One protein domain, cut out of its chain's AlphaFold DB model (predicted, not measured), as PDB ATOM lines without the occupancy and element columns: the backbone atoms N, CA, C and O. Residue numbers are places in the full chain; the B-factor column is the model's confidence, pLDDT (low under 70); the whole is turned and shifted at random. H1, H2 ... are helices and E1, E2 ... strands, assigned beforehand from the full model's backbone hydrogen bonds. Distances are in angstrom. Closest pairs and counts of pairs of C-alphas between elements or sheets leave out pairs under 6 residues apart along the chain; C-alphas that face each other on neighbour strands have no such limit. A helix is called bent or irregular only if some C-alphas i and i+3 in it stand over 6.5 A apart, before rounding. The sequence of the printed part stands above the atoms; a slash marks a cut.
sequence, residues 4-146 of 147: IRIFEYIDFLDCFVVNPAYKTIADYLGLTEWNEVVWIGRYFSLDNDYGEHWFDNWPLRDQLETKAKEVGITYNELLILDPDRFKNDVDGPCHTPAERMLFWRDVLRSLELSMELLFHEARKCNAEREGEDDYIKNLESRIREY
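This is residues 4 to 146 of the 147 residues of an uncharacterized protein of Chitinophaga sp. OK723 (UniProt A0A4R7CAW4). Look for two groups of parts: at one end the helices H1, H7 and H8 make a small triangle, and in the other half the short hairpin E1 and E2 has the last residues of H6 beside E1. The pair H2 and H3 lies between these two groups, over to one side, while H4 lies out on its own and residues 128 to 133 stick out. Expect 143 printed residues with eight named helices and three named strands, in the order E1 E2 H1 H2 H3 H4 H5 H6 E3 H7 H8, and a class of mostly helix. The one sheet has the order E1 - E2 and is antiparallel, and E3 pairs with no named strand. The whole is compact, with a radius of gyration of the C-alphas of 16.5 A, and spans 47 by 41 by 26 A.

Start at C-alpha 7, at (21.063, 40.382, 26.198), where E1 begins; it holds residues 7 to 10. A tight link leads to E2, residues 15 to 18, and one residue later H1 takes residues 20 to 29, 14.2 A from first to last C-alpha. Read on to H2, residues 38 to 45, 10.8 A long, and H3, residues 48 to 52. Find C-alpha 58 at (29.761, 44.660, 10.501); from there H4 runs through residue 70, 18.8 A, and it is irregular, with C-alphas 63 and 66 standing 7.5 A apart. H5 has residues 83 to 86, and H6, residues 97 to 110, is 20.0 A long. E3 is residues 112 to 114, and H7 follows at once with residues 115 to 128, 20.1 A long. H8, residues 139 to 146, is 11.5 A long and ends at C-alpha 146, at (20.168, 23.351, 35.151).

Begin with the hairpin E1 and E2, whose directions stand at 142 degrees. Among the backbone pairs within hydrogen-bond range across it you find N 8 and O 17 at 2.9 A, and N 10 and O 15 at 2.8 A. E1 and H6 have 4 pairs of C-alphas within 8 A, the closest being those of Phe 7 and Arg 109, 6.4 A apart. E1 and H1 are near each other, with 5 pairs of C-alphas within 10 A. H1 touches H8 at a shallow tilt of 29 degrees, opposite ways; their closest C-alphas are those of Leu 29 and Leu 139, at 6.7 A. H1 only just touches H7, with 3 pairs of C-alphas within 8 A, made by residues 118 to 122 of H7 alone; the closest are those of Leu 29 and Ala 122, at 5.9 A. H7 and H8 form a helical hairpin at a shallow tilt of 14 degrees, and the closest C-alphas, of Phe 119 and Ile 143, are 6.6 A apart. H2 and H3 touch, with the C-alphas of Arg 42 and Gly 51 at 3.9 A. H5 touches residues 97 to 101 of H6, closest at the C-alphas of Pro 83 and Pro 97, 5.3 A. H4 touches no helix and is apart from E1, E2 and E3. E3 meets H6 and H7 only through its links, while its residues 112 to 113 pair antiparallel with residues 4 to 5. Every O i to N i+4 pair is within hydrogen-bond range in H1, H2, H3, H6 and H7, against 5 of 9 in H4 and 2 of 4 in H8; H5 is too short for such a pair.

The C-alphas farthest apart are those of Asp 91 and Ser 141, at 48.6 A. The printed part has no cut. The link from H4 to H5, residues 71 to 82, is long. The mean pLDDT of the printed part is 90.8, and no printed residue is under 70.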
ATOM      1  N   ILE A   4      15.988  33.042  31.775       97.44
ATOM      2  CA  ILE A   4      17.287  33.699  31.672       97.44
ATOM      3  C   ILE A   4      17.241  34.835  30.658       97.44
ATOM      4  O   ILE A   4      16.648  34.705  29.587       97.44
ATOM      5  N   ARG A   5      17.876  35.955  31.009       97.69
ATOM      6  CA  ARG A   5      18.047  37.099  30.116       97.69
ATOM      7  C   ARG A   5      19.128  36.810  29.087       97.69
ATOM      8  O   ARG A   5      20.192  36.310  29.437       97.69
ATOM      9  N   ILE A   6      18.850  37.163  27.837       97.50
ATOM     10  CA  ILE A   6      19.727  36.852  26.703       97.50
ATOM     11  C   ILE A   6      20.725  37.969  26.438       97.50
ATOM     12  O   ILE A   6      21.885  37.702  26.139       97.50
ATOM     13  N   PHE A   7      20.284  39.216  26.583       97.19
ATOM     14  CA  PHE A   7      21.063  40.382  26.198       97.19
ATOM     15  C   PHE A   7      21.328  41.309  27.380       97.19
ATOM     16  O   PHE A   7      20.467  41.529  28.237       97.19
ATOM     17  N   GLU A   8      22.511  41.903  27.388       96.06
ATOM     18  CA  GLU A   8      22.830  43.081  28.189       96.06
ATOM     19  C   GLU A   8      22.979  44.274  27.255       96.06
ATOM     20  O   GLU A   8      23.575  44.166  26.188       96.06
ATOM     21  N   TYR A   9      22.404  45.410  27.638       95.81
ATOM     22  CA  TYR A   9      22.476  46.622  26.834       95.81
ATOM     23  C   TYR A   9      23.533  47.572  27.385       95.81
ATOM     24  O   TYR A   9      23.592  47.810  28.592       95.81
ATOM     25  N   ILE A  10      24.324  48.151  26.488       94.00
ATOM     26  CA  ILE A  10      25.407  49.072  26.816       94.00
ATOM     27  C   ILE A  10      24.992  50.477  26.389       94.00
ATOM     28  O   ILE A  10      25.124  50.854  25.223       94.00
ATOM     29  N   ASP A  11      24.506  51.272  27.347       91.56
ATOM     30  CA  ASP A  11      23.887  52.574  27.061       91.56
ATOM     31  C   ASP A  11      24.793  53.542  26.293       91.56
ATOM     32  O   ASP A  11      24.324  54.244  25.401       91.56
ATOM     33  N   PHE A  12      26.093  53.580  26.594       90.31
ATOM     34  CA  PHE A  12      27.003  54.538  25.958       90.31
ATOM     35  C   PHE A  12      27.452  54.127  24.540       90.31
ATOM     36  O   PHE A  12      27.942  54.977  23.792       90.31
ATOM     37  N   LEU A  13      27.298  52.848  24.173       90.56
ATOM     38  CA  LEU A  13      27.566  52.332  22.823       90.56
ATOM     39  C   LEU A  13      26.295  52.203  21.978       90.56
ATOM     40  O   LEU A  13      26.408  52.025  20.770       90.56
ATOM     41  N   ASP A  14      25.114  52.292  22.596       90.62
ATOM     42  CA  ASP A  14      23.821  51.997  21.971       90.62
ATOM     43  C   ASP A  14      23.802  50.630  21.262       90.62
ATOM     44  O   ASP A  14      23.412  50.491  20.102       90.62
ATOM     45  N   CYS A  15      24.269  49.597  21.962       93.44
ATOM     46  CA  CYS A  15      24.305  48.235  21.444       93.44
ATOM     47  C   CYS A  15      24.039  47.204  22.542       93.44
ATOM     48  O   CYS A  15      23.972  47.525  23.731       93.44
ATOM     49  N   PHE A  16      23.878  45.954  22.126       94.94
ATOM     50  CA  PHE A  16      23.746  44.809  23.009       94.94
ATOM     51  C   PHE A  16      25.020  43.967  23.012       94.94
ATOM     52  O   PHE A  16      25.799  43.982  22.061       94.94
ATOM     53  N   VAL A  17      25.191  43.190  24.070       95.06
ATOM     54  CA  VAL A  17      26.084  42.031  24.137       95.06
ATOM     55  C   VAL A  17      25.292  40.842  24.661       95.06
ATOM     56  O   VAL A  17      24.224  41.001  25.263       95.06
ATOM     57  N   VAL A  18      25.799  39.637  24.432       96.00
ATOM     58  CA  VAL A  18      25.204  38.427  25.001       96.00
ATOM     59  C   VAL A  18      25.447  38.414  26.511       96.00
ATOM     60  O   VAL A  18      26.575  38.596  26.968       96.00
ATOM     61  N   ASN A  19      24.393  38.191  27.296       96.81
ATOM     62  CA  ASN A  19      24.492  38.081  28.744       96.81
ATOM     63  C   ASN A  19      25.454  36.930  29.117       96.81
ATOM     64  O   ASN A  19      25.240  35.804  28.658       96.81
ATOM     65  N   PRO A  20      26.469  37.149  29.975       95.56
ATOM     66  CA  PRO A  20      27.480  36.132  30.274       95.56
ATOM     67  C   PRO A  20      26.918  34.832  30.865       95.56
ATOM     68  O   PRO A  20      27.437  33.745  30.595       95.56
ATOM     69  N   ALA A  21      25.844  34.922  31.658       96.56
ATOM     70  CA  ALA A  21      25.196  33.742  32.218       96.56
ATOM     71  C   ALA A  21      24.493  32.935  31.121       96.56
ATOM     72  O   ALA A  21      24.627  31.714  31.092       96.56
ATOM     73  N   TYR A  22      23.797  33.602  30.196       97.56
ATOM     74  CA  TYR A  22      23.203  32.922  29.045       97.56
ATOM     75  C   TYR A  22      24.273  32.322  28.136       97.56
ATOM     76  O   TYR A  22      24.167  31.147  27.797       97.56
ATOM     77  N   LYS A  23      25.333  33.078  27.828       96.19
ATOM     78  CA  LYS A  23      26.466  32.611  27.019       96.19
ATOM     79  C   LYS A  23      27.036  31.297  27.553       96.19
ATOM     80  O   LYS A  23      27.117  30.314  26.830       96.19
ATOM     81  N   THR A  24      27.303  31.251  28.858       96.69
ATOM     82  CA  THR A  24      27.811  30.047  29.535       96.69
ATOM     83  C   THR A  24      26.877  28.845  29.363       96.69
ATOM     84  O   THR A  24      27.339  27.730  29.131       96.69
ATOM     85  N   ILE A  25      25.560  29.052  29.473       96.88
ATOM     86  CA  ILE A  25      24.571  27.980  29.300       96.88
ATOM     87  C   ILE A  25      24.505  27.532  27.840       96.88
ATOM     88  O   ILE A  25      24.501  26.328  27.585       96.88
ATOM     89  N   ALA A  26      24.460  28.474  26.898       97.06
ATOM     90  CA  ALA A  26      24.399  28.188  25.471       97.06
ATOM     91  C   ALA A  26      25.616  27.370  25.017       97.06
ATOM     92  O   ALA A  26      25.442  26.303  24.426       97.06
ATOM     93  N   ASP A  27      26.821  27.790  25.407       96.12
ATOM     94  CA  ASP A  27      28.067  27.072  25.126       96.12
ATOM     95  C   ASP A  27      28.054  25.671  25.748       96.12
ATOM     96  O   ASP A  27      28.380  24.674  25.101       96.12
ATOM     97  N   TYR A  28      27.628  25.563  27.010       97.00
ATOM     98  CA  TYR A  28      27.624  24.287  27.719       97.00
ATOM     99  C   TYR A  28      26.615  23.281  27.154       97.00
ATOM    100  O   TYR A  28      26.872  22.075  27.176       97.00
ATOM    101  N   LEU A  29      25.477  23.755  26.648       96.81
ATOM    102  CA  LEU A  29      24.443  22.921  26.033       96.81
ATOM    103  C   LEU A  29      24.658  22.695  24.529       96.81
ATOM    104  O   LEU A  29      23.909  21.922  23.938       96.81
ATOM    105  N   GLY A  30      25.673  23.321  23.922       95.38
ATOM    106  CA  GLY A  30      25.961  23.195  22.492       95.38
ATOM    107  C   GLY A  30      25.011  23.987  21.592       95.38
ATOM    108  O   GLY A  30      24.835  23.621  20.438       95.38
ATOM    109  N   LEU A  31      24.386  25.050  22.094       95.25
ATOM    110  CA  LEU A  31      23.513  25.929  21.304       95.25
ATOM    111  C   LEU A  31      24.290  26.937  20.448       95.25
ATOM    112  O   LEU A  31      23.727  27.544  19.543       95.25
ATOM    113  N   THR A  32      25.567  27.144  20.754       93.19
ATOM    114  CA  THR A  32      26.411  28.114  20.060       93.19
ATOM    115  C   THR A  32      26.799  27.599  18.678       93.19
ATOM    116  O   THR A  32      27.359  26.511  18.544       93.19
ATOM    117  N   GLU A  33      26.495  28.398  17.654       85.56
ATOM    118  CA  GLU A  33      26.952  28.210  16.273       85.56
ATOM    119  C   GLU A  33      28.070  29.231  15.992       85.56
ATOM    120  O   GLU A  33      29.165  29.123  16.539       85.56
ATOM    121  N   TRP A  34      27.795  30.275  15.201       82.50
ATOM    122  CA  TRP A  34      28.700  31.425  15.046       82.50
ATOM    123  C   TRP A  34      28.673  32.358  16.261       82.50
ATOM    124  O   TRP A  34      29.669  33.003  16.581       82.50
ATOM    125  N   ASN A  35      27.518  32.432  16.921       85.06
ATOM    126  CA  ASN A  35      27.310  33.054  18.223       85.06
ATOM    127  C   ASN A  35      26.110  32.381  18.917       85.06
ATOM    128  O   ASN A  35      25.427  31.533  18.340       85.06
ATOM    129  N   GLU A  36      25.844  32.765  20.161       92.56
ATOM    130  CA  GLU A  36      24.874  32.109  21.044       92.56
ATOM    131  C   GLU A  36      23.415  32.457  20.725       92.56
ATOM    132  O   GLU A  36      22.497  31.902  21.334       92.56
ATOM    133  N   VAL A  37      23.182  33.410  19.818       93.12
ATOM    134  CA  VAL A  37      21.855  33.965  19.518       93.12
ATOM    135  C   VAL A  37      21.422  33.750  18.066       93.12
ATOM    136  O   VAL A  37      20.312  34.146  17.715       93.12
ATOM    137  N   VAL A  38      22.240  33.083  17.241       91.56
ATOM    138  CA  VAL A  38      21.923  32.717  15.843       91.56
ATOM    139  C   VAL A  38      20.561  32.024  15.752       91.56
ATOM    140  O   VAL A  38      19.661  32.494  15.055       91.56
ATOM    141  N   TRP A  39      20.364  30.954  16.525       92.56
ATOM    142  CA  TRP A  39      19.111  30.197  16.534       92.56
ATOM    143  C   TRP A  39      17.904  31.036  16.992       92.56
ATOM    144  O   TRP A  39      16.794  30.852  16.493       92.56
ATOM    145  N   ILE A  40      18.109  32.008  17.891       93.94
ATOM    146  CA  ILE A  40      17.059  32.935  18.338       93.94
ATOM    147  C   ILE A  40      16.617  33.822  17.170       93.94
ATOM    148  O   ILE A  40      15.420  34.044  16.983       93.94
ATOM    149  N   GLY A  41      17.561  34.292  16.351       90.19
ATOM    150  CA  GLY A  41      17.256  35.065  15.147       90.19
ATOM    151  C   GLY A  41      16.371  34.306  14.164       90.19
ATOM    152  O   GLY A  41      15.405  34.873  13.657       90.19
ATOM    153  N   ARG A  42      16.594  32.998  13.992       90.75
ATOM    154  CA  ARG A  42      15.739  32.135  13.154       90.75
ATOM    155  C   ARG A  42      14.286  32.100  13.640       90.75
ATOM    156  O   ARG A  42      13.367  32.133  12.823       90.75
ATOM    157  N   TYR A  43      14.055  32.126  14.955       90.62
ATOM    158  CA  TYR A  43      12.703  32.250  15.518       90.62
ATOM    159  C   TYR A  43      12.066  33.622  15.270       90.62
ATOM    160  O   TYR A  43      10.870  33.688  14.993       90.62
ATOM    161  N   PHE A  44      12.832  34.712  15.356       86.44
ATOM    162  CA  PHE A  44      12.304  36.056  15.092       86.44
ATOM    163  C   PHE A  44      11.989  36.286  13.617       86.44
ATOM    164  O   PHE A  44      10.975  36.903  13.289       86.44
ATOM    165  N   SER A  45      12.856  35.802  12.734       84.69
ATOM    166  CA  SER A  45      12.736  35.995  11.291       84.69
ATOM    167  C   SER A  45      11.806  34.989  10.625       84.69
ATOM    168  O   SER A  45      11.356  35.248   9.512       84.69
ATOM    169  N   LEU A  46      11.505  33.871  11.298       84.69
ATOM    170  CA  LEU A  46      10.807  32.717  10.719       84.69
ATOM    171  C   LEU A  46      11.506  32.191   9.451       84.69
ATOM    172  O   LEU A  46      10.861  31.628   8.569       84.69
ATOM    173  N   ASP A  47      12.820  32.398   9.368       87.00
ATOM    174  CA  ASP A  47      13.652  32.149   8.197       87.00
ATOM    175  C   ASP A  47      15.070  31.789   8.653       87.00
ATOM    176  O   ASP A  47      15.610  32.410   9.576       87.00
ATOM    177  N   ASN A  48      15.649  30.756   8.038       82.25
ATOM    178  CA  ASN A  48      16.956  30.239   8.427       82.25
ATOM    179  C   ASN A  48      18.086  31.197   8.034       82.25
ATOM    180  O   ASN A  48      18.892  31.567   8.885       82.25
ATOM    181  N   ASP A  49      18.093  31.614   6.769       83.44
ATOM    182  CA  ASP A  49      19.186  32.359   6.146       83.44
ATOM    183  C   ASP A  49      19.166  33.820   6.606       83.44
ATOM    184  O   ASP A  49      20.194  34.427   6.888       83.44
ATOM    185  N   TYR A  50      17.982  34.410   6.746       82.69
ATOM    186  CA  TYR A  50      17.864  35.765   7.265       82.69
ATOM    187  C   TYR A  50      18.117  35.827   8.774       82.69
ATOM    188  O   TYR A  50      18.801  36.732   9.262       82.69
ATOM    189  N   GLY A  51      17.575  34.855   9.515       80.62
ATOM    190  CA  GLY A  51      17.650  34.815  10.971       80.62
ATOM    191  C   GLY A  51      19.065  34.608  11.503       80.62
ATOM    192  O   GLY A  51      19.422  35.203  12.519       80.62
ATOM    193  N   GLU A  52      19.901  33.832  10.808       83.06
ATOM    194  CA  GLU A  52      21.294  33.635  11.227       83.06
ATOM    195  C   GLU A  52      22.157  34.893  11.084       83.06
ATOM    196  O   GLU A  52      23.073  35.115  11.875       83.06
ATOM    197  N   HIS A  53      21.800  35.774  10.147       85.50
ATOM    198  CA  HIS A  53      22.489  37.037   9.902       85.50
ATOM    199  C   HIS A  53      21.899  38.216  10.684       85.50
ATOM    200  O   HIS A  53      22.260  39.365  10.423       85.50
ATOM    201  N   TRP A  54      20.995  37.985  11.639       82.62
ATOM    202  CA  TRP A  54      20.205  39.047  12.270       82.62
ATOM    203  C   TRP A  54      21.045  40.202  12.867       82.62
ATOM    204  O   TRP A  54      20.641  41.365  12.780       82.62
ATOM    205  N   PHE A  55      22.252  39.915  13.375       87.69
ATOM    206  CA  PHE A  55      23.190  40.909  13.924       87.69
ATOM    207  C   PHE A  55      24.467  41.134  13.098       87.69
ATOM    208  O   PHE A  55      25.421  41.736  13.606       87.69
ATOM    209  N   ASP A  56      24.505  40.719  11.830       85.19
ATOM    210  CA  ASP A  56      25.682  40.853  10.952       85.19
ATOM    211  C   ASP A  56      25.869  42.276  10.400       85.19
ATOM    212  O   ASP A  56      26.084  42.518   9.211       85.19
ATOM    213  N   ASN A  57      25.804  43.259  11.292       85.75
ATOM    214  CA  ASN A  57      25.946  44.681  11.004       85.75
ATOM    215  C   ASN A  57      27.406  45.132  11.123       85.75
ATOM    216  O   ASN A  57      27.714  46.104  11.814       85.75
ATOM    217  N   TRP A  58      28.314  44.416  10.454       83.88
ATOM    218  CA  TRP A  58      29.761  44.660  10.501       83.88
ATOM    219  C   TRP A  58      30.158  46.129  10.253       83.88
ATOM    220  O   TRP A  58      30.897  46.668  11.077       83.88
ATOM    221  N   PRO A  59      29.590  46.848   9.259       87.25
ATOM    222  CA  PRO A  59      29.929  48.259   9.043       87.25
ATOM    223  C   PRO A  59      29.544  49.188  10.205       87.25
ATOM    224  O   PRO A  59      30.130  50.258  10.365       87.25
ATOM    225  N   LEU A  60      28.541  48.814  11.009       85.31
ATOM    226  CA  LEU A  60      28.170  49.565  12.211       85.31
ATOM    227  C   LEU A  60      29.128  49.263  13.368       85.31
ATOM    228  O   LEU A  60      29.416  50.147  14.173       85.31
ATOM    229  N   ARG A  61      29.661  48.037  13.439       85.88
ATOM    230  CA  ARG A  61      30.630  47.641  14.472       85.88
ATOM    231  C   ARG A  61      31.956  48.383  14.310       85.88
ATOM    232  O   ARG A  61      32.507  48.830  15.314       85.88
ATOM    233  N   ASP A  62      32.402  48.610  13.075       82.88
ATOM    234  CA  ASP A  62      33.621  49.384  12.779       82.88
ATOM    235  C   ASP A  62      33.569  50.800  13.376       82.88
ATOM    236  O   ASP A  62      34.560  51.317  13.892       82.88
ATOM    237  N   GLN A  63      32.386  51.420  13.386       84.88
ATOM    238  CA  GLN A  63      32.184  52.763  13.940       84.88
ATOM    239  C   GLN A  63      32.287  52.796  15.473       84.88
ATOM    240  O   GLN A  63      32.558  53.850  16.055       84.88
ATOM    241  N   LEU A  64      32.066  51.654  16.133       86.06
ATOM    242  CA  LEU A  64      32.074  51.520  17.590       86.06
ATOM    243  C   LEU A  64      33.347  50.866  18.135       86.06
ATOM    244  O   LEU A  64      33.571  50.928  19.343       86.06
ATOM    245  N   GLU A  65      34.206  50.301  17.281       85.50
ATOM    246  CA  GLU A  65      35.386  49.527  17.686       85.50
ATOM    247  C   GLU A  65      36.281  50.288  18.678       85.50
ATOM    248  O   GLU A  65      36.674  49.744  19.712       85.50
ATOM    249  N   THR A  66      36.577  51.561  18.396       82.94
ATOM    250  CA  THR A  66      37.445  52.376  19.266       82.94
ATOM    251  C   THR A  66      36.830  52.552  20.658       82.94
ATOM    252  O   THR A  66      37.510  52.336  21.656       82.94
ATOM    253  N   LYS A  67      35.529  52.855  20.733       85.81
ATOM    254  CA  LYS A  67      34.816  53.050  22.005       85.81
ATOM    255  C   LYS A  67      34.621  51.742  22.775       85.81
ATOM    256  O   LYS A  67      34.659  51.738  23.999       85.81
ATOM    257  N   ALA A  68      34.419  50.627  22.075       87.50
ATOM    258  CA  ALA A  68      34.305  49.312  22.700       87.50
ATOM    259  C   ALA A  68      35.637  48.869  23.328       87.50
ATOM    260  O   ALA A  68      35.658  48.382  24.460       87.50
ATOM    261  N   LYS A  69      36.763  49.135  22.648       87.19
ATOM    262  CA  LYS A  69      38.108  48.866  23.185       87.19
ATOM    263  C   LYS A  69      38.393  49.635  24.475       87.19
ATOM    264  O   LYS A  69      39.010  49.072  25.375       87.19
ATOM    265  N   GLU A  70      37.928  50.878  24.593       85.94
ATOM    266  CA  GLU A  70      38.114  51.706  25.799       85.94
ATOM    267  C   GLU A  70      37.498  51.088  27.062       85.94
ATOM    268  O   GLU A  70      37.979  51.342  28.166       85.94
ATOM    269  N   VAL A  71      36.476  50.244  26.910       83.94
ATOM    270  CA  VAL A  71      35.809  49.552  28.025       83.94
ATOM    271  C   VAL A  71      36.117  48.055  28.090       83.94
ATOM    272  O   VAL A  71      35.489  47.332  28.859       83.94
ATOM    273  N   GLY A  72      37.075  47.581  27.288       86.00
ATOM    274  CA  GLY A  72      37.481  46.177  27.267       86.00
ATOM    275  C   GLY A  72      36.457  45.222  26.650       86.00
ATOM    276  O   GLY A  72      36.511  44.033  26.942       86.00
ATOM    277  N   ILE A  73      35.540  45.718  25.812       85.06
ATOM    278  CA  ILE A  73      34.574  44.885  25.087       85.06
ATOM    279  C   ILE A  73      35.126  44.579  23.705       85.06
ATOM    280  O   ILE A  73      35.604  45.467  22.988       85.06
ATOM    281  N   THR A  74      35.061  43.310  23.322       84.12
ATOM    282  CA  THR A  74      35.584  42.884  22.033       84.12
ATOM    283  C   THR A  74      34.610  43.291  20.940       84.12
ATOM    284  O   THR A  74      33.407  43.075  21.041       84.12
ATOM    285  N   TYR A  75      35.127  43.830  19.842       80.88
ATOM    286  CA  TYR A  75      34.317  44.239  18.690       80.88
ATOM    287  C   TYR A  75      33.388  43.125  18.157       80.88
ATOM    288  O   TYR A  75      32.278  43.408  17.711       80.88
ATOM    289  N   ASN A  76      33.800  41.856  18.266       85.00
ATOM    290  CA  ASN A  76      33.007  40.696  17.843       85.00
ATOM    291  C   ASN A  76      31.788  40.414  18.736       85.00
ATOM    292  O   ASN A  76      30.896  39.683  18.321       85.00
ATOM    293  N   GLU A  77      31.752  40.973  19.945       86.12
ATOM    294  CA  GLU A  77      30.679  40.754  20.921       86.12
ATOM    295  C   GLU A  77      29.530  41.757  20.749       86.12
ATOM    296  O   GLU A  77      28.467  41.579  21.340       86.12
ATOM    297  N   LEU A  78      29.726  42.802  19.936       90.50
ATOM    298  CA  LEU A  78      28.750  43.869  19.746       90.50
ATOM    299  C   LEU A  78      27.593  43.420  18.847       90.50
ATOM    300  O   LEU A  78      27.763  43.147  17.657       90.50
ATOM    301  N   LEU A  79      26.387  43.453  19.397       92.12
ATOM    302  CA  LEU A  79      25.129  43.203  18.705       92.12
ATOM    303  C   LEU A  79      24.412  44.540  18.492       92.12
ATOM    304  O   LEU A  79      23.799  45.105  19.398       92.12
ATOM    305  N   ILE A  80      24.545  45.087  17.285       91.50
ATOM    306  CA  ILE A  80      24.030  46.415  16.933       91.50
ATOM    307  C   ILE A  80      22.739  46.249  16.144       91.50
ATOM    308  O   ILE A  80      22.693  45.469  15.194       91.50
ATOM    309  N   LEU A  81      21.704  46.996  16.521       89.75
ATOM    310  CA  LEU A  81      20.447  47.042  15.786       89.75
ATOM    311  C   LEU A  81      20.591  47.902  14.523       89.75
ATOM    312  O   LEU A  81      21.044  49.042  14.596       89.75
ATOM    313  N   ASP A  82      20.153  47.365  13.387       89.50
ATOM    314  CA  ASP A  82      19.999  48.109  12.136       89.50
ATOM    315  C   ASP A  82      18.501  48.201  11.788       89.50
ATOM    316  O   ASP A  82      17.886  47.177  11.477       89.50
ATOM    317  N   PRO A  83      17.880  49.396  11.831       85.44
ATOM    318  CA  PRO A  83      16.453  49.564  11.571       85.44
ATOM    319  C   PRO A  83      16.034  49.186  10.148       85.44
ATOM    320  O   PRO A  83      14.835  48.981   9.915       85.44
ATOM    321  N   ASP A  84      16.968  49.136   9.196       84.62
ATOM    322  CA  ASP A  84      16.703  48.709   7.823       84.62
ATOM    323  C   ASP A  84      16.640  47.189   7.682       84.62
ATOM    324  O   ASP A  84      15.963  46.711   6.779       84.62
ATOM    325  N   ARG A  85      17.208  46.419   8.617       81.12
ATOM    326  CA  ARG A  85      17.011  44.959   8.685       81.12
ATOM    327  C   ARG A  85      15.641  44.541   9.228       81.12
ATOM    328  O   ARG A  85      15.324  43.360   9.307       81.12
ATOM    329  N   PHE A  86      14.794  45.487   9.610       76.62
ATOM    330  CA  PHE A  86      13.459  45.186  10.130       76.62
ATOM    331  C   PHE A  86      12.338  45.578   9.166       76.62
ATOM    332  O   PHE A  86      11.194  45.750   9.587       76.62
ATOM    333  N   LYS A  87      12.653  45.742   7.878       78.44
ATOM    334  CA  LYS A  87      11.668  45.948   6.811       78.44
ATOM    335  C   LYS A  87      11.696  44.759   5.851       78.44
ATOM    336  O   LYS A  87      12.742  44.158   5.643       78.44
ATOM    337  N   ASN A  88      10.547  44.437   5.268       74.75
ATOM    338  CA  ASN A  88      10.422  43.409   4.230       74.75
ATOM    339  C   ASN A  88      10.213  44.008   2.826       74.75
ATOM    340  O   ASN A  88       9.997  43.262   1.879       74.75
ATOM    341  N   ASP A  89      10.229  45.343   2.708       75.06
ATOM    342  CA  ASP A  89      10.061  46.131   1.476       75.06
ATOM    343  C   ASP A  89       8.813  45.802   0.621       75.06
ATOM    344  O   ASP A  89       8.700  46.272  -0.510       75.06
ATOM    345  N   VAL A  90       7.830  45.068   1.164       81.81
ATOM    346  CA  VAL A  90       6.583  44.718   0.451       81.81
ATOM    347  C   VAL A  90       5.629  45.912   0.362       81.81
ATOM    348  O   VAL A  90       5.059  46.160  -0.695       81.81
ATOM    349  N   ASP A  91       5.463  46.651   1.461       81.50
ATOM    350  CA  ASP A  91       4.593  47.840   1.544       81.50
ATOM    351  C   ASP A  91       5.252  48.964   2.369       81.50
ATOM    352  O   ASP A  91       4.610  49.726   3.092       81.50
ATOM    353  N   GLY A  92       6.587  49.023   2.298       75.31
ATOM    354  CA  GLY A  92       7.418  49.935   3.081       75.31
ATOM    355  C   GLY A  92       7.287  49.761   4.606       75.31
ATOM    356  O   GLY A  92       6.488  48.973   5.112       75.31
ATOM    357  N   PRO A  93       8.104  50.476   5.393       80.62
ATOM    358  CA  PRO A  93       7.944  50.477   6.838       80.62
ATOM    359  C   PRO A  93       6.822  51.434   7.269       80.62
ATOM    360  O   PRO A  93       6.837  52.616   6.938       80.62
ATOM    361  N   CYS A  94       5.899  50.949   8.100       84.88
ATOM    362  CA  CYS A  94       4.815  51.749   8.684       84.88
ATOM    363  C   CYS A  94       5.250  52.698   9.824       84.88
ATOM    364  O   CYS A  94       4.444  53.499  10.290       84.88
ATOM    365  N   HIS A  95       6.513  52.629  10.256       90.50
ATOM    366  CA  HIS A  95       7.105  53.446  11.324       90.50
ATOM    367  C   HIS A  95       8.449  54.025  10.873       90.50
ATOM    368  O   HIS A  95       9.093  53.471   9.981       90.50
ATOM    369  N   THR A  96       8.924  55.092  11.509       91.50
ATOM    370  CA  THR A  96      10.256  55.669  11.259       91.50
ATOM    371  C   THR A  96      11.387  54.755  11.763       91.50
ATOM    372  O   THR A  96      11.164  53.919  12.641       91.50
ATOM    373  N   PRO A  97      12.632  54.900  11.262       91.56
ATOM    374  CA  PRO A  97      13.776  54.144  11.782       91.56
ATOM    375  C   PRO A  97      13.977  54.292  13.298       91.56
ATOM    376  O   PRO A  97      14.256  53.307  13.973       91.56
ATOM    377  N   ALA A  98      13.777  55.497  13.845       92.44
ATOM    378  CA  ALA A  98      13.922  55.761  15.276       92.44
ATOM    379  C   ALA A  98      12.886  55.000  16.121       92.44
ATOM    380  O   ALA A  98      13.240  54.408  17.137       92.44
ATOM    381  N   GLU A  99      11.625  54.959  15.683       93.19
ATOM    382  CA  GLU A  99      10.569  54.199  16.364       93.19
ATOM    383  C   GLU A  99      10.852  52.693  16.344       93.19
ATOM    384  O   GLU A  99      10.711  52.028  17.370       93.19
ATOM    385  N   ARG A 100      11.328  52.157  15.211       90.81
ATOM    386  CA  ARG A 100      11.716  50.739  15.113       90.81
ATOM    387  C   ARG A 100      12.890  50.406  16.034       90.81
ATOM    388  O   ARG A 100      12.858  49.371  16.691       90.81
ATOM    389  N   MET A 101      13.890  51.284  16.121       92.25
ATOM    390  CA  MET A 101      15.021  51.113  17.043       92.25
ATOM    391  C   MET A 101      14.574  51.083  18.500       92.25
ATOM    392  O   MET A 101      15.016  50.215  19.248       92.25
ATOM    393  N   LEU A 102      13.691  52.002  18.903       93.44
ATOM    394  CA  LEU A 102      13.145  52.032  20.261       93.44
ATOM    395  C   LEU A 102      12.384  50.742  20.578       93.44
ATOM    396  O   LEU A 102      12.659  50.110  21.595       93.44
ATOM    397  N   PHE A 103      11.504  50.310  19.673       93.38
ATOM    398  CA  PHE A 103      10.753  49.068  19.836       93.38
ATOM    399  C   PHE A 103      11.676  47.857  20.013       93.38
ATOM    400  O   PHE A 103      11.551  47.120  20.989       93.38
ATOM    401  N   TRP A 104      12.641  47.665  19.110       91.44
ATOM    402  CA  TRP A 104      13.550  46.520  19.186       91.44
ATOM    403  C   TRP A 104      14.491  46.587  20.383       91.44
ATOM    404  O   TRP A 104      14.807  45.552  20.967       91.44
ATOM    405  N   ARG A 105      14.887  47.788  20.809       94.75
ATOM    406  CA  ARG A 105      15.642  47.961  22.049       94.75
ATOM    407  C   ARG A 105      14.844  47.456  23.249       94.75
ATOM    408  O   ARG A 105      15.390  46.717  24.066       94.75
ATOM    409  N   ASP A 106      13.567  47.807  23.340       95.62
ATOM    410  CA  ASP A 106      12.704  47.367  24.439       95.62
ATOM    411  C   ASP A 106      12.421  45.860  24.378       95.62
ATOM    412  O   ASP A 106      12.502  45.176  25.404       95.62
ATOM    413  N   VAL A 107      12.178  45.311  23.182       94.06
ATOM    414  CA  VAL A 107      12.013  43.861  22.973       94.06
ATOM    415  C   VAL A 107      13.243  43.098  23.459       94.06
ATOM    416  O   VAL A 107      13.113  42.192  24.275       94.06
ATOM    417  N   LEU A 108      14.446  43.476  23.027       94.94
ATOM    418  CA  LEU A 108      15.663  42.740  23.389       94.94
ATOM    419  C   LEU A 108      16.061  42.931  24.857       94.94
ATOM    420  O   LEU A 108      16.535  41.986  25.485       94.94
ATOM    421  N   ARG A 109      15.823  44.113  25.441       96.00
ATOM    422  CA  ARG A 109      16.030  44.355  26.884       96.00
ATOM    423  C   ARG A 109      15.091  43.529  27.762       96.00
ATOM    424  O   ARG A 109      15.463  43.177  28.881       96.00
ATOM    425  N   SER A 110      13.877  43.269  27.281       96.12
ATOM    426  CA  SER A 110      12.862  42.494  28.002       96.12
ATOM    427  C   SER A 110      12.889  41.000  27.681       96.12
ATOM    428  O   SER A 110      12.216  40.229  28.366       96.12
ATOM    429  N   LEU A 111      13.668  40.576  26.679       96.25
ATOM    430  CA  LEU A 111      13.713  39.186  26.256       96.25
ATOM    431  C   LEU A 111      14.359  38.302  27.325       96.25
ATOM    432  O   LEU A 111      15.559  38.377  27.611       96.25
ATOM    433  N   GLU A 112      13.550  37.389  27.843       97.50
ATOM    434  CA  GLU A 112      13.987  36.276  28.668       97.50
ATOM    435  C   GLU A 112      13.438  34.977  28.082       97.50
ATOM    436  O   GLU A 112      12.278  34.911  27.672       97.50
ATOM    437  N   LEU A 113      14.265  33.935  28.052       96.81
ATOM    438  CA  LEU A 113      13.860  32.619  27.568       96.81
ATOM    439  C   LEU A 113      13.699  31.649  28.729       96.81
ATOM    440  O   LEU A 113      14.416  31.719  29.729       96.81
ATOM    441  N   SER A 114      12.752  30.723  28.597       97.31
ATOM    442  CA  SER A 114      12.592  29.638  29.555       97.31
ATOM    443  C   SER A 114      13.704  28.608  29.381       97.31
ATOM    444  O   SER A 114      14.068  28.263  28.258       97.31
ATOM    445  N   MET A 115      14.193  28.047  30.489       97.19
ATOM    446  CA  MET A 115      15.141  26.926  30.417       97.19
ATOM    447  C   MET A 115      14.576  25.743  29.617       97.19
ATOM    448  O   MET A 115      15.322  25.052  28.937       97.19
ATOM    449  N   GLU A 116      13.256  25.541  29.644       97.19
ATOM    450  CA  GLU A 116      12.574  24.512  28.854       97.19
ATOM    451  C   GLU A 116      12.783  24.692  27.344       97.19
ATOM    452  O   GLU A 116      13.111  23.722  26.660       97.19
ATOM    453  N   LEU A 117      12.659  25.924  26.836       96.50
ATOM    454  CA  LEU A 117      12.917  26.219  25.428       96.50
ATOM    455  C   LEU A 117      14.388  25.971  25.077       96.50
ATOM    456  O   LEU A 117      14.668  25.343  24.061       96.50
ATOM    457  N   LEU A 118      15.317  26.389  25.944       96.88
ATOM    458  CA  LEU A 118      16.750  26.138  25.747       96.88
ATOM    459  C   LEU A 118      17.047  24.634  25.665       96.88
ATOM    460  O   LEU A 118      17.798  24.194  24.801       96.88
ATOM    461  N   PHE A 119      16.450  23.829  26.545       97.50
ATOM    462  CA  PHE A 119      16.635  22.376  26.535       97.50
ATOM    463  C   PHE A 119      16.023  21.718  25.301       97.50
ATOM    464  O   PHE A 119      16.552  20.719  24.816       97.50
ATOM    465  N   HIS A 120      14.895  22.236  24.817       97.44
ATOM    466  CA  HIS A 120      14.284  21.756  23.586       97.44
ATOM    467  C   HIS A 120      15.199  22.007  22.385       97.44
ATOM    468  O   HIS A 120      15.519  21.062  21.665       97.44
ATOM    469  N   GLU A 121      15.677  23.243  22.221       97.12
ATOM    470  CA  GLU A 121      16.557  23.585  21.103       97.12
ATOM    471  C   GLU A 121      17.886  22.829  21.195       97.12
ATOM    472  O   GLU A 121      18.346  22.278  20.201       97.12
ATOM    473  N   ALA A 122      18.451  22.675  22.398       96.94
ATOM    474  CA  ALA A 122      19.705  21.944  22.577       96.94
ATOM    475  C   ALA A 122      19.579  20.485  22.121       96.94
ATOM    476  O   ALA A 122      20.479  19.953  21.477       96.94
ATOM    477  N   ARG A 123      18.445  19.832  22.412       97.81
ATOM    478  CA  ARG A 123      18.172  18.470  21.927       97.81
ATOM    479  C   ARG A 123      18.037  18.420  20.415       97.81
ATOM    480  O   ARG A 123      18.569  17.492  19.813       97.81
ATOM    481  N   LYS A 124      17.337  19.390  19.825       96.12
ATOM    482  CA  LYS A 124      17.164  19.496  18.374       96.12
ATOM    483  C   LYS A 124      18.518  19.665  17.678       96.12
ATOM    484  O   LYS A 124      18.880  18.797  16.890       96.12
ATOM    485  N   CYS A 125      19.302  20.678  18.052       94.00
ATOM    486  CA  CYS A 125      20.631  20.920  17.482       94.00
ATOM    487  C   CYS A 125      21.565  19.717  17.669       94.00
ATOM    488  O   CYS A 125      22.283  19.326  16.758       94.00
ATOM    489  N   ASN A 126      21.550  19.088  18.847       96.56
ATOM    490  CA  ASN A 126      22.403  17.932  19.108       96.56
ATOM    491  C   ASN A 126      21.989  16.687  18.310       96.56
ATOM    492  O   ASN A 126      22.847  15.886  17.962       96.56
ATOM    493  N   ALA A 127      20.696  16.502  18.030       96.38
ATOM    494  CA  ALA A 127      20.222  15.418  17.170       96.38
ATOM    495  C   ALA A 127      20.624  15.637  15.703       96.38
ATOM    496  O   ALA A 127      20.974  14.680  15.022       96.38
ATOM    497  N   GLU A 128      20.621  16.888  15.235       93.12
ATOM    498  CA  GLU A 128      21.072  17.251  13.883       93.12
ATOM    499  C   GLU A 128      22.571  16.974  13.674       93.12
ATOM    500  O   GLU A 128      22.974  16.641  12.566       93.12
ATOM    501  N   ARG A 129      23.368  17.022  14.748       94.38
ATOM    502  CA  ARG A 129      24.821  16.770  14.754       94.38
ATOM    503  C   ARG A 129      25.204  15.311  15.005       94.38
ATOM    504  O   ARG A 129      26.359  15.010  15.300       94.38
ATOM    505  N   GLU A 130      24.259  14.371  14.983       93.56
ATOM    506  CA  GLU A 130      24.569  12.973  15.295       93.56
ATOM    507  C   GLU A 130      25.614  12.390  14.325       93.56
ATOM    508  O   GLU A 130      25.378  12.234  13.131       93.56
ATOM    509  N   GLY A 131      26.782  12.025  14.868       90.38
ATOM    510  CA  GLY A 131      27.913  11.509  14.088       90.38
ATOM    511  C   GLY A 131      28.959  12.558  13.703       90.38
ATOM    512  O   GLY A 131      29.979  12.184  13.125       90.38
ATOM    513  N   GLU A 132      28.746  13.823  14.064       92.81
ATOM    514  CA  GLU A 132      29.700  14.920  13.894       92.81
ATOM    515  C   GLU A 132      30.574  15.113  15.149       92.81
ATOM    516  O   GLU A 132      30.290  14.581  16.229       92.81
ATOM    517  N   ASP A 133      31.677  15.856  15.005       87.00
ATOM    518  CA  ASP A 133      32.656  16.078  16.081       87.00
ATOM    519  C   ASP A 133      32.090  16.913  17.246       87.00
ATOM    520  O   ASP A 133      32.560  16.803  18.381       87.00
ATOM    521  N   ASP A 134      31.072  17.730  16.984       89.31
ATOM    522  CA  ASP A 134      30.402  18.597  17.956       89.31
ATOM    523  C   ASP A 134      29.187  17.933  18.639       89.31
ATOM    524  O   ASP A 134      28.527  18.553  19.478       89.31
ATOM    525  N   TYR A 135      28.932  16.646  18.369       95.56
ATOM    526  CA  TYR A 135      27.900  15.863  19.048       95.56
ATOM    527  C   TYR A 135      28.176  15.680  20.550       95.56
ATOM    528  O   TYR A 135      29.177  15.093  20.985       95.56
ATOM    529  N   ILE A 136      27.213  16.066  21.387       96.69
ATOM    530  CA  ILE A 136      27.295  15.984  22.845       96.69
ATOM    531  C   ILE A 136      26.602  14.712  23.351       96.69
ATOM    532  O   ILE A 136      25.425  14.699  23.719       96.69
ATOM    533  N   LYS A 137      27.378  13.629  23.489       96.81
ATOM    534  CA  LYS A 137      26.905  12.328  24.020       96.81
ATOM    535  C   LYS A 137      26.230  12.411  25.394       96.81
ATOM    536  O   LYS A 137      25.391  11.576  25.719       96.81
ATOM    537  N   ASN A 138      26.628  13.367  26.234       96.94
ATOM    538  CA  ASN A 138      26.140  13.508  27.606       96.94
ATOM    539  C   ASN A 138      25.148  14.669  27.803       96.94
ATOM    540  O   ASN A 138      24.986  15.118  28.940       96.94
ATOM    541  N   LEU A 139      24.483  15.144  26.741       97.88
ATOM    542  CA  LEU A 139      23.604  16.321  26.787       97.88
ATOM    543  C   LEU A 139      22.534  16.239  27.889       97.88
ATOM    544  O   LEU A 139      22.381  17.175  28.668       97.88
ATOM    545  N   GLU A 140      21.845  15.105  28.037       98.12
ATOM    546  CA  GLU A 140      20.802  14.945  29.069       98.12
ATOM    547  C   GLU A 140      21.343  15.042  30.504       98.12
ATOM    548  O   GLU A 140      20.633  15.438  31.429       98.12
ATOM    549  N   SER A 141      22.608  14.684  30.730       97.69
ATOM    550  CA  SER A 141      23.245  14.918  32.029       97.69
ATOM    551  C   SER A 141      23.509  16.404  32.252       97.69
ATOM    552  O   SER A 141      23.207  16.893  33.335       97.69
ATOM    553  N   ARG A 142      23.957  17.132  31.220       97.56
ATOM    554  CA  ARG A 142      24.157  18.590  31.283       97.56
ATOM    555  C   ARG A 142      22.850  19.339  31.550       97.56
ATOM    556  O   ARG A 142      22.814  20.218  32.400       97.56
ATOM    557  N   ILE A 143      21.757  18.950  30.889       97.56
ATOM    558  CA  ILE A 143      20.424  19.548  31.098       97.56
ATOM    559  C   ILE A 143      19.956  19.395  32.558       97.56
ATOM    560  O   ILE A 143      19.408  20.337  33.135       97.56
ATOM    561  N   ARG A 144      20.216  18.241  33.188       96.62
ATOM    562  CA  ARG A 144      19.835  17.977  34.588       96.62
ATOM    563  C   ARG A 144      20.539  18.876  35.604       96.62
ATOM    564  O   ARG A 144      19.992  19.077  36.676       96.62
ATOM    565  N   GLU A 145      21.704  19.434  35.282       95.62
ATOM    566  CA  GLU A 145      22.415  20.379  36.164       95.62
ATOM    567  C   GLU A 145      21.728  21.753  36.238       95.62
ATOM    568  O   GLU A 145      21.939  22.503  37.191       95.62
ATOM    569  N   TYR A 146      20.887  22.078  35.251       90.38
ATOM    570  CA  TYR A 146      20.168  23.351  35.151       90.38
ATOM    571  C   TYR A 146      18.653  23.242  35.384       90.38
ATOM    572  O   TYR A 146      17.975  24.277  35.379       90.38
TER     573      TYR A 146